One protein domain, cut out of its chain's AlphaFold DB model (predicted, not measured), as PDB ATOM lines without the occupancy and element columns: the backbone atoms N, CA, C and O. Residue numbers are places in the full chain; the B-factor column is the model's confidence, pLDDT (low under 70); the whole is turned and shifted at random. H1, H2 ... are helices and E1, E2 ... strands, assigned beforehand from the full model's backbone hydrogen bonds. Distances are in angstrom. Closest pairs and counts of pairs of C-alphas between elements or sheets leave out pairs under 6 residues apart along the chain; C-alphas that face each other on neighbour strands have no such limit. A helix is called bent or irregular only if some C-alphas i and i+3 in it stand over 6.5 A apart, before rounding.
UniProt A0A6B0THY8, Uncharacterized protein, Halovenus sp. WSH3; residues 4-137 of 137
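This is residues 4 to 137 of the 137 residues of an uncharacterized protein of Halovenus sp. WSH3 (UniProt A0A6B0THY8). One twisted sheet of five strands forms a slab, with helices H1, H4 and H3 over one face; H4 lies between the other two, beside H1, and meets H3 with its last residues, 130 to 134. The small helix H2 sits at one end of the sheet, and from it residues 44 to 65, with no named element, loop back to E3. The printed part has 134 residues with four named helices and five named strands, in the order H1 E1 E2 H2 E3 H3 E4 E5 H4. The sheet runs E1 E2 E3 E5 E4 and is mixed, as is the class, helices and strands. The whole is compact, with a radius of gyration of the C-alphas of 14.0 A and spans of 42 by 31 by 23 A.

In the sheet, E3, residues 66 to 73, is the parallel neighbour of E2, residues 29 to 35, with N 32 and O 67 2.9 A apart. E2 forms an antiparallel hairpin with edge strand E1, residues 19 to 26, where N 22 and O 33 are 2.8 A apart. On E3's other side is antiparallel E5, residues 106 to 114, with N 70 and O 110 3.0 A apart. E5 forms a hairpin with edge strand E4, residues 91 to 97, where N 94 and O 109 are 2.9 A apart. H4, residues 121 to 134, lies over E3 and E5 at a height over the sheet of 10.5 A. H1, residues 4 to 14, lies over E2 and touches H4 at Leu 14 and Gly 132, C-alphas 5.3 A apart, at a shallow tilt of 31 degrees, the same way. H3, residues 74 to 84, lies over E3 and touches H4 at Ala 83 and Ala 134, C-alphas 5.0 A apart, at a steep tilt of 40 degrees, opposite ways. H1, H3 and H4, on the same face, make two layers with the sheet, helices on one face. H2, residues 37 to 43, is on the opposite face, over none of the strands, its height of 4.2 A only just above the sheet's level. E2, H2, E3 is a strand-helix-strand unit, two parallel neighbours with a helix between; E3, H3, E4 is a split one, with E5 between its strands and a right-handed crossover. Every O i to N i+4 pair is within hydrogen-bond range in H1, H2 and H4, and 5 of 7 in H3.

H1 begins at C-alpha 4, (93.631, -62.200, -10.716), and is 15.2 A long; H2 is 10.3 A. H3, 15.3 A, is irregular, with C-alphas 75 and 78 7.5 A apart. H4 is 19.9 A long and ends at C-alpha 134, (82.719, -76.246, 4.955). E1 is 21.3 A, E2 19.6 A, E3 23.6 A, E4 19.2 A and E5 25.3 A.

The C-alphas of Pro 102 and Gly 118, the two farthest apart, are 42.2 A apart. The printed part has no cut, and the link from H2 to E3 is long. The mean pLDDT of the printed part is 75.2; residue 27 and residues 42 to 64, 96 to 106 and 114 to 118 are under 70.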
ATOM      1  N   ALA A   4      92.514 -62.337 -11.642       90.38
ATOM      2  CA  ALA A   4      93.631 -62.200 -10.716       90.38
ATOM      3  C   ALA A   4      93.121 -61.893  -9.302       90.38
ATOM      4  O   ALA A   4      93.449 -62.616  -8.365       90.38
ATOM      5  N   ALA A   5      92.234 -60.905  -9.175       89.19
ATOM      6  CA  ALA A   5      91.606 -60.547  -7.908       89.19
ATOM      7  C   ALA A   5      90.758 -61.692  -7.330       89.19
ATOM      8  O   ALA A   5      90.733 -61.897  -6.116       89.19
ATOM      9  N   PHE A   6      90.086 -62.468  -8.187       88.75
ATOM     10  CA  PHE A   6      89.345 -63.656  -7.762       88.75
ATOM     11  C   PHE A   6      90.266 -64.747  -7.206       88.75
ATOM     12  O   PHE A   6      90.018 -65.259  -6.116       88.75
ATOM     13  N   PHE A   7      91.339 -65.092  -7.921       91.94
ATOM     14  CA  PHE A   7      92.287 -66.113  -7.476       91.94
ATOM     15  C   PHE A   7      93.045 -65.702  -6.215       91.94
ATOM     16  O   PHE A   7      93.294 -66.552  -5.362       91.94
ATOM     17  N   GLU A   8      93.372 -64.419  -6.068       93.44
ATOM     18  CA  GLU A   8      93.967 -63.879  -4.846       93.44
ATOM     19  C   GLU A   8      93.000 -63.997  -3.659       93.44
ATOM     20  O   GLU A   8      93.386 -64.493  -2.602       93.44
ATOM     21  N   ALA A   9      91.725 -63.631  -3.843       90.81
ATOM     22  CA  ALA A   9      90.707 -63.782  -2.806       90.81
ATOM     23  C   ALA A   9      90.502 -65.253  -2.409       90.81
ATOM     24  O   ALA A   9      90.522 -65.577  -1.221       90.81
ATOM     25  N   ALA A  10      90.367 -66.147  -3.392       89.50
ATOM     26  CA  ALA A  10      90.208 -67.577  -3.153       89.50
ATOM     27  C   ALA A  10      91.442 -68.175  -2.461       89.50
ATOM     28  O   ALA A  10      91.303 -68.868  -1.459       89.50
ATOM     29  N   GLY A  11      92.650 -67.856  -2.929       90.75
ATOM     30  CA  GLY A  11      93.897 -68.307  -2.313       90.75
ATOM     31  C   GLY A  11      94.068 -67.812  -0.877       90.75
ATOM     32  O   GLY A  11      94.453 -68.594  -0.014       90.75
ATOM     33  N   GLY A  12      93.729 -66.551  -0.599       89.62
ATOM     34  CA  GLY A  12      93.815 -65.981   0.746       89.62
ATOM     35  C   GLY A  12      92.799 -66.563   1.734       89.62
ATOM     36  O   GLY A  12      93.117 -66.704   2.910       89.62
ATOM     37  N   GLN A  13      91.590 -66.910   1.279       88.62
ATOM     38  CA  GLN A  13      90.531 -67.434   2.154       88.62
ATOM     39  C   GLN A  13      90.541 -68.962   2.291       88.62
ATOM     40  O   GLN A  13      90.126 -69.478   3.325       88.62
ATOM     41  N   LEU A  14      90.997 -69.685   1.265       88.19
ATOM     42  CA  LEU A  14      90.920 -71.148   1.207       88.19
ATOM     43  C   LEU A  14      92.283 -71.835   1.310       88.19
ATOM     44  O   LEU A  14      92.330 -73.009   1.665       88.19
ATOM     45  N   GLY A  15      93.379 -71.142   0.989       81.38
ATOM     46  CA  GLY A  15      94.655 -71.760   0.613       81.38
ATOM     47  C   GLY A  15      95.253 -72.746   1.619       81.38
ATOM     48  O   GLY A  15      95.848 -73.732   1.195       81.38
ATOM     49  N   GLU A  16      95.079 -72.525   2.922       84.44
ATOM     50  CA  GLU A  16      95.582 -73.436   3.968       84.44
ATOM     51  C   GLU A  16      94.541 -74.470   4.430       84.44
ATOM     52  O   GLU A  16      94.892 -75.471   5.055       84.44
ATOM     53  N   THR A  17      93.266 -74.249   4.109       86.88
ATOM     54  CA  THR A  17      92.128 -75.048   4.590       86.88
ATOM     55  C   THR A  17      91.742 -76.161   3.617       86.88
ATOM     56  O   THR A  17      91.051 -77.103   3.993       86.88
ATOM     57  N   VAL A  18      92.174 -76.072   2.357       86.75
ATOM     58  CA  VAL A  18      91.781 -76.993   1.283       86.75
ATOM     59  C   VAL A  18      92.962 -77.817   0.772       86.75
ATOM     60  O   VAL A  18      94.122 -77.431   0.909       86.75
ATOM     61  N   ALA A  19      92.683 -78.968   0.161       84.81
ATOM     62  CA  ALA A  19      93.713 -79.826  -0.415       84.81
ATOM     63  C   ALA A  19      93.858 -79.599  -1.927       84.81
ATOM     64  O   ALA A  19      92.869 -79.566  -2.658       84.81
ATOM     65  N   GLU A  20      95.113 -79.488  -2.376       83.44
ATOM     66  CA  GLU A  20      95.521 -79.349  -3.786       83.44
ATOM     67  C   GLU A  20      94.729 -78.296  -4.578       83.44
ATOM     68  O   GLU A  20      94.108 -78.614  -5.596       83.44
ATOM     69  N   PRO A  21      94.730 -77.028  -4.128       87.38
ATOM     70  CA  PRO A  21      94.081 -75.973  -4.879       87.38
ATOM     71  C   PRO A  21      94.743 -75.795  -6.248       87.38
ATOM     72  O   PRO A  21      95.968 -75.774  -6.379       87.38
ATOM     73  N   SER A  22      93.919 -75.605  -7.270       86.38
ATOM     74  CA  SER A  22      94.347 -75.323  -8.634       86.38
ATOM     75  C   SER A  22      93.565 -74.151  -9.212       86.38
ATOM     76  O   SER A  22      92.416 -73.892  -8.849       86.38
ATOM     77  N   GLN A  23      94.224 -73.422 -10.107       88.81
ATOM     78  CA  GLN A  23      93.685 -72.241 -10.766       88.81
ATOM     79  C   GLN A  23      93.794 -72.431 -12.269       88.81
ATOM     80  O   GLN A  23      94.848 -72.810 -12.779       88.81
ATOM     81  N   GLN A  24      92.715 -72.145 -12.984       85.56
ATOM     82  CA  GLN A  24      92.690 -72.262 -14.437       85.56
ATOM     83  C   GLN A  24      91.771 -71.219 -15.058       85.56
ATOM     84  O   GLN A  24      90.744 -70.847 -14.490       85.56
ATOM     85  N   THR A  25      92.126 -70.788 -16.265       82.12
ATOM     86  CA  THR A  25      91.273 -69.933 -17.088       82.12
ATOM     87  C   THR A  25      90.862 -70.712 -18.327       82.12
ATOM     88  O   THR A  25      91.709 -71.050 -19.153       82.12
ATOM     89  N   ALA A  26      89.570 -70.992 -18.475       72.31
ATOM     90  CA  ALA A  26      89.027 -71.757 -19.595       72.31
ATOM     91  C   ALA A  26      87.745 -71.094 -20.109       72.31
ATOM     92  O   ALA A  26      86.894 -70.700 -19.320       72.31
ATOM     93  N   GLY A  27      87.615 -70.911 -21.428       68.12
ATOM     94  CA  GLY A  27      86.385 -70.376 -22.035       68.12
ATOM     95  C   GLY A  27      85.960 -68.976 -21.557       68.12
ATOM     96  O   GLY A  27      84.778 -68.652 -21.629       68.12
ATOM     97  N   GLY A  28      86.893 -68.150 -21.059       71.12
ATOM     98  CA  GLY A  28      86.590 -66.836 -20.468       71.12
ATOM     99  C   GLY A  28      86.173 -66.879 -18.992       71.12
ATOM    100  O   GLY A  28      85.647 -65.893 -18.482       71.12
ATOM    101  N   GLN A  29      86.398 -68.008 -18.316       75.75
ATOM    102  CA  GLN A  29      85.976 -68.268 -16.941       75.75
ATOM    103  C   GLN A  29      87.210 -68.525 -16.077       75.75
ATOM    104  O   GLN A  29      88.122 -69.234 -16.504       75.75
ATOM    105  N   CYS A  30      87.239 -67.949 -14.878       85.31
ATOM    106  CA  CYS A  30      88.290 -68.162 -13.888       85.31
ATOM    107  C   CYS A  30      87.807 -69.239 -12.912       85.31
ATOM    108  O   CYS A  30      86.821 -69.031 -12.202       85.31
ATOM    109  N   VAL A  31      88.467 -70.391 -12.885       84.69
ATOM    110  CA  VAL A  31      88.037 -71.551 -12.099       84.69
ATOM    111  C   VAL A  31      89.058 -71.831 -11.003       84.69
ATOM    112  O   VAL A  31      90.250 -71.966 -11.286       84.69
ATOM    113  N   TYR A  32      88.580 -71.909  -9.764       87.06
ATOM    114  CA  TYR A  32      89.348 -72.328  -8.596       87.06
ATOM    115  C   TYR A  32      88.824 -73.687  -8.130       87.06
ATOM    116  O   TYR A  32      87.658 -73.815  -7.758       87.06
ATOM    117  N   GLU A  33      89.656 -74.720  -8.183       86.06
ATOM    118  CA  GLU A  33      89.251 -76.079  -7.815       86.06
ATOM    119  C   GLU A  33      90.096 -76.612  -6.675       86.06
ATOM    120  O   GLU A  33      91.302 -76.382  -6.648       86.06
ATOM    121  N   PHE A  34      89.478 -77.366  -5.773       86.25
ATOM    122  CA  PHE A  34      90.171 -78.008  -4.664       86.25
ATOM    123  C   PHE A  34      89.415 -79.241  -4.171       86.25
ATOM    124  O   PHE A  34      88.256 -79.492  -4.518       86.25
ATOM    125  N   TYR A  35      90.090 -80.009  -3.328       83.44
ATOM    126  CA  TYR A  35      89.507 -81.130  -2.614       83.44
ATOM    127  C   TYR A  35      89.258 -80.765  -1.158       83.44
ATOM    128  O   TYR A  35      90.043 -80.052  -0.526       83.44
ATOM    129  N   HIS A  36      88.188 -81.322  -0.598       86.31
ATOM    130  CA  HIS A  36      88.023 -81.374   0.845       86.31
ATOM    131  C   HIS A  36      89.221 -82.130   1.467       86.31
ATOM    132  O   HIS A  36      89.575 -83.191   0.949       86.31
ATOM    133  N   PRO A  37      89.843 -81.680   2.576       85.25
ATOM    134  CA  PRO A  37      91.022 -82.336   3.167       85.25
ATOM    135  C   PRO A  37      90.852 -83.843   3.405       85.25
ATOM    136  O   PRO A  37      91.729 -84.642   3.080       85.25
ATOM    137  N   ARG A  38      89.661 -84.251   3.853       81.44
ATOM    138  CA  ARG A  38      89.292 -85.664   4.053       81.44
ATOM    139  C   ARG A  38      89.336 -86.527   2.786       81.44
ATOM    140  O   ARG A  38      89.430 -87.746   2.902       81.44
ATOM    141  N   VAL A  39      89.266 -85.929   1.595       73.25
ATOM    142  CA  VAL A  39      89.491 -86.632   0.324       73.25
ATOM    143  C   VAL A  39      90.946 -87.087   0.233       73.25
ATOM    144  O   VAL A  39      91.196 -88.258  -0.033       73.25
ATOM    145  N   ARG A  40      91.903 -86.185   0.492       72.88
ATOM    146  CA  ARG A  40      93.336 -86.511   0.490       72.88
ATOM    147  C   ARG A  40      93.635 -87.603   1.511       72.88
ATOM    148  O   ARG A  40      94.313 -88.570   1.180       72.88
ATOM    149  N   ASP A  41      93.099 -87.453   2.720       73.06
ATOM    150  CA  ASP A  41      93.378 -88.367   3.828       73.06
ATOM    151  C   ASP A  41      92.783 -89.769   3.600       73.06
ATOM    152  O   ASP A  41      93.303 -90.749   4.130       73.06
ATOM    153  N   HIS A  42      91.708 -89.884   2.809       68.56
ATOM    154  CA  HIS A  42      91.030 -91.159   2.567       68.56
ATOM    155  C   HIS A  42      91.411 -91.847   1.254       68.56
ATOM    156  O   HIS A  42      91.564 -93.065   1.230       68.56
ATOM    157  N   LEU A  43      91.521 -91.088   0.165       65.94
ATOM    158  CA  LEU A  43      91.623 -91.634  -1.190       65.94
ATOM    159  C   LEU A  43      93.035 -91.528  -1.771       65.94
ATOM    160  O   LEU A  43      93.346 -92.220  -2.738       65.94
ATOM    161  N   GLY A  44      93.897 -90.695  -1.178       61.56
ATOM    162  CA  GLY A  44      95.170 -90.321  -1.784       61.56
ATOM    163  C   GLY A  44      94.961 -89.485  -3.051       61.56
ATOM    164  O   GLY A  44      93.964 -89.599  -3.764       61.56
ATOM    165  N   THR A  45      95.893 -88.586  -3.346       54.78
ATOM    166  CA  THR A  45      95.683 -87.605  -4.421       54.78
ATOM    167  C   THR A  45      95.976 -88.141  -5.816       54.78
ATOM    168  O   THR A  45      95.427 -87.657  -6.803       54.78
ATOM    169  N   GLU A  46      96.710 -89.249  -5.899       55.62
ATOM    170  CA  GLU A  46      97.013 -89.938  -7.157       55.62
ATOM    171  C   GLU A  46      95.776 -90.600  -7.802       55.62
ATOM    172  O   GLU A  46      95.812 -90.997  -8.968       55.62
ATOM    173  N   GLY A  47      94.661 -90.700  -7.065       45.78
ATOM    174  CA  GLY A  47      93.470 -91.447  -7.461       45.78
ATOM    175  C   GLY A  47      92.249 -90.641  -7.921       45.78
ATOM    176  O   GLY A  47      91.245 -91.210  -8.355       45.78
ATOM    177  N   LEU A  48      92.311 -89.314  -7.819       51.31
ATOM    178  CA  LEU A  48      91.126 -88.448  -7.858       51.31
ATOM    179  C   LEU A  48      90.946 -87.693  -9.167       51.31
ATOM    180  O   LEU A  48      90.139 -86.767  -9.265       51.31
ATOM    181  N   ALA A  49      91.649 -88.130 -10.209       48.12
ATOM    182  CA  ALA A  49      91.281 -87.788 -11.565       48.12
ATOM    183  C   ALA A  49      89.896 -88.386 -11.850       48.12
ATOM    184  O   ALA A  49      89.777 -89.498 -12.359       48.12
ATOM    185  N   THR A  50      88.826 -87.646 -11.538       45.22
ATOM    186  CA  THR A  50      87.522 -87.881 -12.164       45.22
ATOM    187  C   THR A  50      87.781 -87.982 -13.662       45.22
ATOM    188  O   THR A  50      88.562 -87.196 -14.196       45.22
ATOM    189  N   SER A  51      87.183 -88.944 -14.350       37.72
ATOM    190  CA  SER A  51      87.395 -89.219 -15.779       37.72
ATOM    191  C   SER A  51      87.263 -87.988 -16.702       37.72
ATOM    192  O   SER A  51      87.780 -88.019 -17.815       37.72
ATOM    193  N   PHE A  52      86.690 -86.878 -16.222       41.53
ATOM    194  CA  PHE A  52      86.722 -85.544 -16.839       41.53
ATOM    195  C   PHE A  52      88.119 -84.890 -16.924       41.53
ATOM    196  O   PHE A  52      88.447 -84.269 -17.941       41.53
ATOM    197  N   ASN A  53      88.992 -85.096 -15.931       40.66
ATOM    198  CA  ASN A  53      90.369 -84.581 -15.920       40.66
ATOM    199  C   ASN A  53      91.272 -85.287 -16.944       40.66
ATOM    200  O   ASN A  53      92.282 -84.725 -17.356       40.66
ATOM    201  N   ARG A  54      90.897 -86.481 -17.429       37.50
ATOM    202  CA  ARG A  54      91.612 -87.140 -18.538       37.50
ATOM    203  C   ARG A  54      91.321 -86.517 -19.904       37.50
ATOM    204  O   ARG A  54      92.140 -86.655 -20.805       37.50
ATOM    205  N   SER A  55      90.188 -85.835 -20.059       36.22
ATOM    206  CA  SER A  55      89.822 -85.132 -21.296       36.22
ATOM    207  C   SER A  55      90.275 -83.668 -21.342       36.22
ATOM    208  O   SER A  55      90.166 -83.051 -22.396       36.22
ATOM    209  N   GLY A  56      90.756 -83.096 -20.229       36.06
ATOM    210  CA  GLY A  56      91.050 -81.657 -20.139       36.06
ATOM    211  C   GLY A  56      89.803 -80.770 -20.265       36.06
ATOM    212  O   GLY A  56      89.917 -79.578 -20.538       36.06
ATOM    213  N   VAL A  57      88.608 -81.350 -20.099       36.94
ATOM    214  CA  VAL A  57      87.327 -80.650 -20.224       36.94
ATOM    215  C   VAL A  57      86.794 -80.391 -18.829       36.94
ATOM    216  O   VAL A  57      86.179 -81.252 -18.203       36.94
ATOM    217  N   VAL A  58      87.025 -79.175 -18.356       50.62
ATOM    218  CA  VAL A  58      86.274 -78.607 -17.242       50.62
ATOM    219  C   VAL A  58      84.865 -78.384 -17.776       50.62
ATOM    220  O   VAL A  58      84.676 -77.586 -18.698       50.62
ATOM    221  N   TRP A  59      83.873 -79.122 -17.271       45.50
ATOM    222  CA  TRP A  59      82.495 -78.746 -17.560       45.50
ATOM    223  C   TRP A  59      82.238 -77.438 -16.835       45.50
ATOM    224  O   TRP A  59      82.164 -77.388 -15.609       45.50
ATOM    225  N   VAL A  60      82.144 -76.372 -17.612       49.09
ATOM    226  CA  VAL A  60      81.723 -75.087 -17.104       49.09
ATOM    227  C   VAL A  60      80.508 -74.677 -17.928       49.09
ATOM    228  O   VAL A  60      80.603 -74.562 -19.154       49.09
ATOM    229  N   PRO A  61      79.334 -74.510 -17.303       45.62
ATOM    230  CA  PRO A  61      78.157 -74.074 -18.027       45.62
ATOM    231  C   PRO A  61      78.438 -72.695 -18.632       45.62
ATOM    232  O   PRO A  61      79.004 -71.801 -17.990       45.62
ATOM    233  N   THR A  62      78.083 -72.544 -19.905       46.47
ATOM    234  CA  THR A  62      78.363 -71.351 -20.702       46.47
ATOM    235  C   THR A  62      77.716 -70.115 -20.063       46.47
ATOM    236  O   THR A  62      76.520 -70.093 -19.779       46.47
ATOM    237  N   GLY A  63      78.517 -69.069 -19.817       47.03
ATOM    238  CA  GLY A  63      78.033 -67.762 -19.338       47.03
ATOM    239  C   GLY A  63      78.333 -67.389 -17.875       47.03
ATOM    240  O   GLY A  63      77.678 -66.491 -17.346       47.03
ATOM    241  N   ARG A  64      79.294 -68.038 -17.203       63.69
ATOM    242  CA  ARG A  64      79.676 -67.743 -15.799       63.69
ATOM    243  C   ARG A  64      81.141 -67.270 -15.704       63.69
ATOM    244  O   ARG A  64      82.009 -67.958 -16.203       63.69
ATOM    245  N   GLN A  65      81.448 -66.109 -15.122       70.44
ATOM    246  CA  GLN A  65      82.812 -65.540 -15.129       70.44
ATOM    247  C   GLN A  65      83.738 -66.170 -14.080       70.44
ATOM    248  O   GLN A  65      84.928 -66.323 -14.348       70.44
ATOM    249  N   PHE A  66      83.207 -66.570 -12.923       77.50
ATOM    250  CA  PHE A  66      83.977 -67.240 -11.869       77.50
ATOM    251  C   PHE A  66      83.342 -68.577 -11.522       77.50
ATOM    252  O   PHE A  66      82.116 -68.686 -11.480       77.50
ATOM    253  N   ALA A  67      84.162 -69.582 -11.253       81.19
ATOM    254  CA  ALA A  67      83.690 -70.872 -10.784       81.19
ATOM    255  C   ALA A  67      84.551 -71.381  -9.630       81.19
ATOM    256  O   ALA A  67      85.774 -71.234  -9.646       81.19
ATOM    257  N   VAL A  68      83.898 -71.994  -8.645       82.25
ATOM    258  CA  VAL A  68      84.559 -72.714  -7.561       82.25
ATOM    259  C   VAL A  68      84.041 -74.141  -7.534       82.25
ATOM    260  O   VAL A  68      82.829 -74.357  -7.477       82.25
ATOM    261  N   THR A  69      84.957 -75.103  -7.586       84.31
ATOM    262  CA  THR A  69      84.630 -76.530  -7.565       84.31
ATOM    263  C   THR A  69      85.223 -77.163  -6.313       84.31
ATOM    264  O   THR A  69      86.445 -77.264  -6.192       84.31
ATOM    265  N   LEU A  70      84.350 -77.620  -5.414       84.31
ATOM    266  CA  LEU A  70      84.710 -78.384  -4.221       84.31
ATOM    267  C   LEU A  70      84.338 -79.857  -4.425       84.31
ATOM    268  O   LEU A  70      83.199 -80.181  -4.759       84.31
ATOM    269  N   ARG A  71      85.301 -80.752  -4.204       84.56
ATOM    270  CA  ARG A  71      85.108 -82.208  -4.280       84.56
ATOM    271  C   ARG A  71      85.095 -82.815  -2.879       84.56
ATOM    272  O   ARG A  71      86.032 -82.597  -2.110       84.56
ATOM    273  N   VAL A  72      84.060 -83.590  -2.571       82.75
ATOM    274  CA  VAL A  72      83.757 -84.119  -1.234       82.75
ATOM    275  C   VAL A  72      83.474 -85.624  -1.332       82.75
ATOM    276  O   VAL A  72      82.779 -86.036  -2.258       82.75
ATOM    277  N   PRO A  73      83.964 -86.474  -0.412       79.56
ATOM    278  CA  PRO A  73      83.520 -87.863  -0.323       79.56
ATOM    279  C   PRO A  73      82.035 -87.910   0.051       79.56
ATOM    280  O   PRO A  73      81.623 -87.172   0.946       79.56
ATOM    281  N   GLU A  74      81.245 -88.783  -0.579       80.88
ATOM    282  CA  GLU A  74      79.783 -88.860  -0.392       80.88
ATOM    283  C   GLU A  74      79.363 -88.886   1.084       80.88
ATOM    284  O   GLU A  74      78.455 -88.164   1.487       80.88
ATOM    285  N   ARG A  75      80.085 -89.637   1.926       81.38
ATOM    286  CA  ARG A  75      79.803 -89.746   3.369       81.38
ATOM    287  C   ARG A  75      79.889 -88.431   4.154       81.38
ATOM    288  O   ARG A  75      79.450 -88.384   5.298       81.38
ATOM    289  N   TYR A  76      80.511 -87.400   3.586       84.88
ATOM    290  CA  TYR A  76      80.608 -86.064   4.175       84.88
ATOM    291  C   TYR A  76      79.761 -85.030   3.422       84.88
ATOM    292  O   TYR A  76      79.726 -83.879   3.840       84.88
ATOM    293  N   GLY A  77      79.081 -85.421   2.337       84.31
ATOM    294  CA  GLY A  77      78.324 -84.509   1.479       84.31
ATOM    295  C   GLY A  77      77.256 -83.726   2.239       84.31
ATOM    296  O   GLY A  77      77.244 -82.506   2.163       84.31
ATOM    297  N   GLU A  78      76.431 -84.405   3.041       88.38
ATOM    298  CA  GLU A  78      75.354 -83.766   3.813       88.38
ATOM    299  C   GLU A  78      75.891 -82.727   4.811       88.38
ATOM    300  O   GLU A  78      75.456 -81.581   4.801       88.38
ATOM    301  N   ALA A  79      76.911 -83.078   5.599       89.00
ATOM    302  CA  ALA A  79      77.502 -82.161   6.576       89.00
ATOM    303  C   ALA A  79      78.181 -80.944   5.916       89.00
ATOM    304  O   ALA A  79      78.149 -79.836   6.451       89.00
ATOM    305  N   VAL A  80      78.798 -81.141   4.746       88.88
ATOM    306  CA  VAL A  80      79.386 -80.047   3.962       88.88
ATOM    307  C   VAL A  80      78.297 -79.153   3.368       88.88
ATOM    308  O   VAL A  80      78.455 -77.936   3.372       88.88
ATOM    309  N   GLU A  81      77.188 -79.717   2.890       89.56
ATOM    310  CA  GLU A  81      76.045 -78.948   2.384       89.56
ATOM    311  C   GLU A  81      75.381 -78.118   3.485       89.56
ATOM    312  O   GLU A  81      75.125 -76.935   3.272       89.56
ATOM    313  N   GLU A  82      75.184 -78.683   4.679       90.62
ATOM    314  CA  GLU A  82      74.693 -77.942   5.847       90.62
ATOM    315  C   GLU A  82      75.619 -76.773   6.209       90.62
ATOM    316  O   GLU A  82      75.158 -75.665   6.482       90.62
ATOM    317  N   ALA A  83      76.938 -76.981   6.157       89.56
ATOM    318  CA  ALA A  83      77.914 -75.921   6.406       89.56
ATOM    319  C   ALA A  83      77.933 -74.830   5.319       89.56
ATOM    320  O   ALA A  83      78.457 -73.738   5.557       89.56
ATOM    321  N   LEU A  84      77.362 -75.104   4.141       90.62
ATOM    322  CA  LEU A  84      77.232 -74.165   3.025       90.62
ATOM    323  C   LEU A  84      75.880 -73.445   2.981       90.62
ATOM    324  O   LEU A  84      75.750 -72.510   2.197       90.62
ATOM    325  N   ASP A  85      74.915 -73.794   3.838       90.50
ATOM    326  CA  ASP A  85      73.635 -73.079   3.976       90.50
ATOM    327  C   ASP A  85      73.776 -71.545   4.137       90.50
ATOM    328  O   ASP A  85      73.013 -70.807   3.509       90.50
ATOM    329  N   PRO A  86      74.774 -70.999   4.873       88.56
ATOM    330  CA  PRO A  86      74.951 -69.549   4.972       88.56
ATOM    331  C   PRO A  86      75.632 -68.907   3.748       88.56
ATOM    332  O   PRO A  86      75.851 -67.693   3.756       88.56
ATOM    333  N   ALA A  87      76.026 -69.672   2.723       88.88
ATOM    334  CA  ALA A  87      76.710 -69.125   1.555       88.88
ATOM    335  C   ALA A  87      75.772 -68.192   0.755       88.88
ATOM    336  O   ALA A  87      74.689 -68.611   0.347       88.88
ATOM    337  N   PRO A  88      76.186 -66.944   0.447       88.69
ATOM    338  CA  PRO A  88      75.358 -66.011  -0.325       88.69
ATOM    339  C   PRO A  88      75.011 -66.501  -1.737       88.69
ATOM    340  O   PRO A  88      74.007 -66.090  -2.320       88.69
ATOM    341  N   LEU A  89      75.864 -67.348  -2.317       84.88
ATOM    342  CA  LEU A  89      75.743 -67.819  -3.690       84.88
ATOM    343  C   LEU A  89      75.372 -69.297  -3.698       84.88
ATOM    344  O   LEU A  89      76.027 -70.116  -3.062       84.88
ATOM    345  N   ALA A  90      74.342 -69.636  -4.470       83.62
ATOM    346  CA  ALA A  90      73.906 -71.015  -4.631       83.62
ATOM    347  C   ALA A  90      74.948 -71.857  -5.386       83.62
ATOM    348  O   ALA A  90      75.606 -71.377  -6.319       83.62
ATOM    349  N   PHE A  91      75.033 -73.137  -5.026       81.88
ATOM    350  CA  PHE A  91      75.806 -74.142  -5.747       81.88
ATOM    351  C   PHE A  91      74.902 -75.134  -6.474       81.88
ATOM    352  O   PHE A  91      73.749 -75.358  -6.117       81.88
ATOM    353  N   GLU A  92      75.463 -75.758  -7.501       80.94
ATOM    354  CA  GLU A  92      74.906 -76.933  -8.154       80.94
ATOM    355  C   GLU A  92      75.647 -78.172  -7.649       80.94
ATOM    356  O   GLU A  92      76.879 -78.203  -7.622       80.94
ATOM    357  N   ARG A  93      74.897 -79.204  -7.258       80.31
ATOM    358  CA  ARG A  93      75.448 -80.501  -6.871       80.31
ATOM    359  C   ARG A  93      75.455 -81.442  -8.067       80.31
ATOM    360  O   ARG A  93      74.452 -81.585  -8.763       80.31
ATOM    361  N   THR A  94      76.568 -82.139  -8.255       74.50
ATOM    362  CA  THR A  94      76.656 -83.281  -9.168       74.50
ATOM    363  C   THR A  94      77.412 -84.418  -8.499       74.50
ATOM    364  O   THR A  94      78.412 -84.181  -7.827       74.50
ATOM    365  N   ASP A  95      76.951 -85.652  -8.678       71.69
ATOM    366  CA  ASP A  95      77.621 -86.826  -8.121       71.69
ATOM    367  C   ASP A  95      78.461 -87.510  -9.205       71.69
ATOM    368  O   ASP A  95      78.009 -87.736 -10.331       71.69
ATOM    369  N   HIS A  96      79.706 -87.839  -8.866       66.88
ATOM    370  CA  HIS A  96      80.687 -88.433  -9.772       66.88
ATOM    371  C   HIS A  96      81.294 -89.679  -9.149       66.88
ATOM    372  O   HIS A  96      81.429 -89.780  -7.936       66.88
ATOM    373  N   ARG A  97      81.726 -90.631  -9.976       62.62
ATOM    374  CA  ARG A  97      82.429 -91.820  -9.483       62.62
ATOM    375  C   ARG A  97      83.929 -91.552  -9.394       62.62
ATOM    376  O   ARG A  97      84.537 -91.172 -10.400       62.62
ATOM    377  N   GLY A  98      84.536 -91.766  -8.225       58.97
ATOM    378  CA  GLY A  98      85.989 -91.694  -8.068       58.97
ATOM    379  C   GLY A  98      86.670 -92.808  -8.864       58.97
ATOM    380  O   GLY A  98      86.398 -93.984  -8.634       58.97
ATOM    381  N   VAL A  99      87.538 -92.460  -9.819       54.81
ATOM    382  CA  VAL A  99      88.150 -93.442 -10.740       54.81
ATOM    383  C   VAL A  99      89.069 -94.421 -10.010       54.81
ATOM    384  O   VAL A  99      89.106 -95.593 -10.381       54.81
ATOM    385  N   SER A 100      89.754 -93.972  -8.958       52.19
ATOM    386  CA  SER A 100      90.640 -94.821  -8.156       52.19
ATOM    387  C   SER A 100      90.213 -94.912  -6.690       52.19
ATOM    388  O   SER A 100      91.035 -95.236  -5.836       52.19
ATOM    389  N   ALA A 101      88.947 -94.618  -6.379       55.22
ATOM    390  CA  ALA A 101      88.448 -94.844  -5.031       55.22
ATOM    391  C   ALA A 101      88.442 -96.360  -4.742       55.22
ATOM    392  O   ALA A 101      87.902 -97.098  -5.573       55.22
ATOM    393  N   PRO A 102      89.009 -96.834  -3.610       56.12
ATOM    394  CA  PRO A 102      89.211 -98.261  -3.324       56.12
ATOM    395  C   PRO A 102      87.957 -99.129  -3.503       56.12
ATOM    396  O   PRO A 102      88.068-100.274  -3.934       56.12
ATOM    397  N   ASP A 103      86.776 -98.543  -3.277       62.47
ATOM    398  CA  ASP A 103      85.475 -99.221  -3.337       62.47
ATOM    399  C   ASP A 103      84.525 -98.647  -4.409       62.47
ATOM    400  O   ASP A 103      83.330 -98.947  -4.436       62.47
ATOM    401  N   GLY A 104      85.026 -97.794  -5.310       59.53
ATOM    402  CA  GLY A 104      84.180 -97.054  -6.252       59.53
ATOM    403  C   GLY A 104      83.282 -96.014  -5.572       59.53
ATOM    404  O   GLY A 104      82.180 -95.765  -6.069       59.53
ATOM    405  N   GLU A 105      83.758 -95.449  -4.455       66.12
ATOM    406  CA  GLU A 105      83.106 -94.383  -3.682       66.12
ATOM    407  C   GLU A 105      82.684 -93.221  -4.595       66.12
ATOM    408  O   GLU A 105      83.417 -92.813  -5.512       66.12
ATOM    409  N   MET A 106      81.482 -92.699  -4.347       69.56
ATOM    410  CA  MET A 106      81.000 -91.509  -5.029       69.56
ATOM    411  C   MET A 106      81.655 -90.270  -4.416       69.56
ATOM    412  O   MET A 106      81.797 -90.125  -3.201       69.56
ATOM    413  N   LEU A 107      82.068 -89.362  -5.287       71.44
ATOM    414  CA  LEU A 107      82.470 -88.015  -4.935       71.44
ATOM    415  C   LEU A 107      81.319 -87.085  -5.277       71.44
ATOM    416  O   LEU A 107      80.882 -87.012  -6.428       71.44
ATOM    417  N   THR A 108      80.867 -86.335  -4.288       75.12
ATOM    418  CA  THR A 108      79.976 -85.209  -4.507       75.12
ATOM    419  C   THR A 108      80.815 -84.017  -4.948       75.12
ATOM    420  O   THR A 108      81.818 -83.665  -4.321       75.12
ATOM    421  N   VAL A 109      80.424 -83.406  -6.059       73.88
ATOM    422  CA  VAL A 109      81.064 -82.213  -6.600       73.88
ATOM    423  C   VAL A 109      80.086 -81.056  -6.503       73.88
ATOM    424  O   VAL A 109      79.005 -81.078  -7.098       73.88
ATOM    425  N   LEU A 110      80.487 -80.053  -5.729       75.44
ATOM    426  CA  LEU A 110      79.735 -78.830  -5.501       75.44
ATOM    427  C   LEU A 110      80.326 -77.731  -6.379       75.44
ATOM    428  O   LEU A 110      81.504 -77.383  -6.259       75.44
ATOM    429  N   HIS A 111      79.504 -77.212  -7.285       77.62
ATOM    430  CA  HIS A 111      79.888 -76.216  -8.271       77.62
ATOM    431  C   HIS A 111      79.207 -74.886  -7.975       77.62
ATOM    432  O   HIS A 111      78.014 -74.708  -8.218       77.62
ATOM    433  N   PHE A 112      79.988 -73.915  -7.524       76.25
ATOM    434  CA  PHE A 112      79.558 -72.526  -7.473       76.25
ATOM    435  C   PHE A 112      79.921 -71.893  -8.799       76.25
ATOM    436  O   PHE A 112      81.072 -71.960  -9.233       76.25
ATOM    437  N   SER A 113      78.953 -71.278  -9.464       70.12
ATOM    438  CA  SER A 113      79.225 -70.643 -10.741       70.12
ATOM    439  C   SER A 113      78.562 -69.286 -10.830       70.12
ATOM    440  O   SER A 113      77.340 -69.142 -10.815       70.12
ATOM    441  N   LEU A 114      79.413 -68.274 -10.902       68.31
ATOM    442  CA  LEU A 114      79.065 -66.890 -10.664       68.31
ATOM    443  C   LEU A 114      78.945 -66.185 -12.007       68.31
ATOM    444  O   LEU A 114      79.883 -66.159 -12.808       68.31
ATOM    445  N   ARG A 115      77.770 -65.622 -12.285       61.53
ATOM    446  CA  ARG A 115      77.576 -64.787 -13.472       61.53
ATOM    447  C   ARG A 115      78.313 -63.461 -13.280       61.53
ATOM    448  O   ARG A 115      78.331 -62.913 -12.186       61.53
ATOM    449  N   SER A 116      78.885 -62.937 -14.362       55.69
ATOM    450  CA  SER A 116      79.586 -61.641 -14.397       55.69
ATOM    451  C   SER A 116      78.704 -60.438 -14.044       55.69
ATOM    452  O   SER A 116      79.220 -59.353 -13.790       55.69
ATOM    453  N   GLY A 117      77.378 -60.608 -14.036       57.03
ATOM    454  CA  GLY A 117      76.410 -59.579 -13.668       57.03
ATOM    455  C   GLY A 117      75.516 -60.039 -12.519       57.03
ATOM    456  O   GLY A 117      74.985 -61.147 -12.557       57.03
ATOM    457  N   GLY A 118      75.335 -59.163 -11.526       66.88
ATOM    458  CA  GLY A 118      74.419 -59.367 -10.398       66.88
ATOM    459  C   GLY A 118      75.035 -59.982  -9.138       66.88
ATOM    460  O   GLY A 118      74.302 -60.194  -8.184       66.88
ATOM    461  N   VAL A 119      76.345 -60.246  -9.119       75.38
ATOM    462  CA  VAL A 119      77.063 -60.761  -7.941       75.38
ATOM    463  C   VAL A 119      77.976 -59.666  -7.396       75.38
ATOM    464  O   VAL A 119      78.807 -59.132  -8.137       75.38
ATOM    465  N   SER A 120      77.813 -59.311  -6.121       85.25
ATOM    466  CA  SER A 120      78.684 -58.335  -5.465       85.25
ATOM    467  C   SER A 120      80.005 -58.980  -5.034       85.25
ATOM    468  O   SER A 120      80.086 -60.190  -4.832       85.25
ATOM    469  N   GLU A 121      81.066 -58.185  -4.876       85.69
ATOM    470  CA  GLU A 121      82.328 -58.692  -4.314       85.69
ATOM    471  C   GLU A 121      82.143 -59.253  -2.894       85.69
ATOM    472  O   GLU A 121      82.801 -60.227  -2.524       85.69
ATOM    473  N   GLU A 122      81.224 -58.675  -2.122       89.69
ATOM    474  CA  GLU A 122      80.850 -59.155  -0.794       89.69
ATOM    475  C   GLU A 122      80.274 -60.574  -0.856       89.69
ATOM    476  O   GLU A 122      80.745 -61.446  -0.129       89.69
ATOM    477  N   ASP A 123      79.357 -60.847  -1.791       88.44
ATOM    478  CA  ASP A 123      78.783 -62.186  -1.975       88.44
ATOM    479  C   ASP A 123      79.857 -63.215  -2.354       88.44
ATOM    480  O   ASP A 123      79.845 -64.346  -1.859       88.44
ATOM    481  N   VAL A 124      80.815 -62.829  -3.214       87.38
ATOM    482  CA  VAL A 124      81.946 -63.697  -3.591       87.38
ATOM    483  C   VAL A 124      82.770 -64.048  -2.357       87.38
ATOM    484  O   VAL A 124      83.013 -65.224  -2.092       87.38
ATOM    485  N   ARG A 125      83.181 -63.043  -1.577       90.38
ATOM    486  CA  ARG A 125      84.011 -63.243  -0.380       90.38
ATOM    487  C   ARG A 125      83.273 -63.995   0.724       90.38
ATOM    488  O   ARG A 125      83.898 -64.804   1.407       90.38
ATOM    489  N   GLY A 126      81.973 -63.755   0.887       91.06
ATOM    490  CA  GLY A 126      81.118 -64.492   1.815       91.06
ATOM    491  C   GLY A 126      81.005 -65.966   1.430       91.06
ATOM    492  O   GLY A 126      81.152 -66.839   2.278       91.06
ATOM    493  N   THR A 127      80.858 -66.255   0.135       91.00
ATOM    494  CA  THR A 127      80.807 -67.633  -0.380       91.00
ATOM    495  C   THR A 127      82.139 -68.355  -0.198       91.00
ATOM    496  O   THR A 127      82.168 -69.486   0.273       91.00
ATOM    497  N   LEU A 128      83.259 -67.700  -0.513       91.00
ATOM    498  CA  LEU A 128      84.598 -68.246  -0.272       91.00
ATOM    499  C   LEU A 128      84.858 -68.491   1.224       91.00
ATOM    500  O   LEU A 128      85.462 -69.497   1.583       91.00
ATOM    501  N   SER A 129      84.359 -67.622   2.108       91.88
ATOM    502  CA  SER A 129      84.424 -67.849   3.555       91.88
ATOM    503  C   SER A 129      83.619 -69.082   3.978       91.88
ATOM    504  O   SER A 129      84.137 -69.907   4.728       91.88
ATOM    505  N   ALA A 130      82.384 -69.233   3.485       90.94
ATOM    506  CA  ALA A 130      81.546 -70.398   3.769       90.94
ATOM    507  C   ALA A 130      82.195 -71.697   3.264       90.94
ATOM    508  O   ALA A 130      82.227 -72.692   3.979       90.94
ATOM    509  N   LEU A 131      82.805 -71.665   2.076       90.62
ATOM    510  CA  LEU A 131      83.592 -72.773   1.531       90.62
ATOM    511  C   LEU A 131      84.782 -73.148   2.423       90.62
ATOM    512  O   LEU A 131      85.060 -74.333   2.589       90.62
ATOM    513  N   GLY A 132      85.460 -72.164   3.017       89.75
ATOM    514  CA  GLY A 132      86.529 -72.406   3.985       89.75
ATOM    515  C   GLY A 132      86.016 -73.099   5.247       89.75
ATOM    516  O   GLY A 132      86.616 -74.069   5.700       89.75
ATOM    517  N   THR A 133      84.875 -72.659   5.783       90.31
ATOM    518  CA  THR A 133      84.219 -73.324   6.922       90.31
ATOM    519  C   THR A 133      83.798 -74.747   6.574       90.31
ATOM    520  O   THR A 133      84.083 -75.667   7.334       90.31
ATOM    521  N   ALA A 134      83.182 -74.943   5.410       89.12
ATOM    522  CA  ALA A 134      82.719 -76.246   4.955       89.12
ATOM    523  C   ALA A 134      83.877 -77.221   4.689       89.12
ATOM    524  O   ALA A 134      83.743 -78.411   4.944       89.12
ATOM    525  N   ALA A 135      85.039 -76.729   4.245       86.25
ATOM    526  CA  ALA A 135      86.249 -77.537   4.076       86.25
ATOM    527  C   ALA A 135      86.896 -77.986   5.402       86.25
ATOM    528  O   ALA A 135      87.757 -78.866   5.393       86.25
ATOM    529  N   ALA A 136      86.508 -77.389   6.532       86.19
ATOM    530  CA  ALA A 136      86.987 -77.769   7.859       86.19
ATOM    531  C   ALA A 136      86.098 -78.819   8.556       86.19
ATOM    532  O   ALA A 136      86.443 -79.262   9.656       86.19
ATOM    533  N   VAL A 137      84.968 -79.195   7.944       84.75
ATOM    534  CA  VAL A 137      83.982 -80.142   8.495       84.75
ATOM    535  C   VAL A 137      84.486 -81.571   8.469       84.75
ATOM    536  O   VAL A 137      84.194 -82.276   9.455       84.75
TER     537      VAL A 137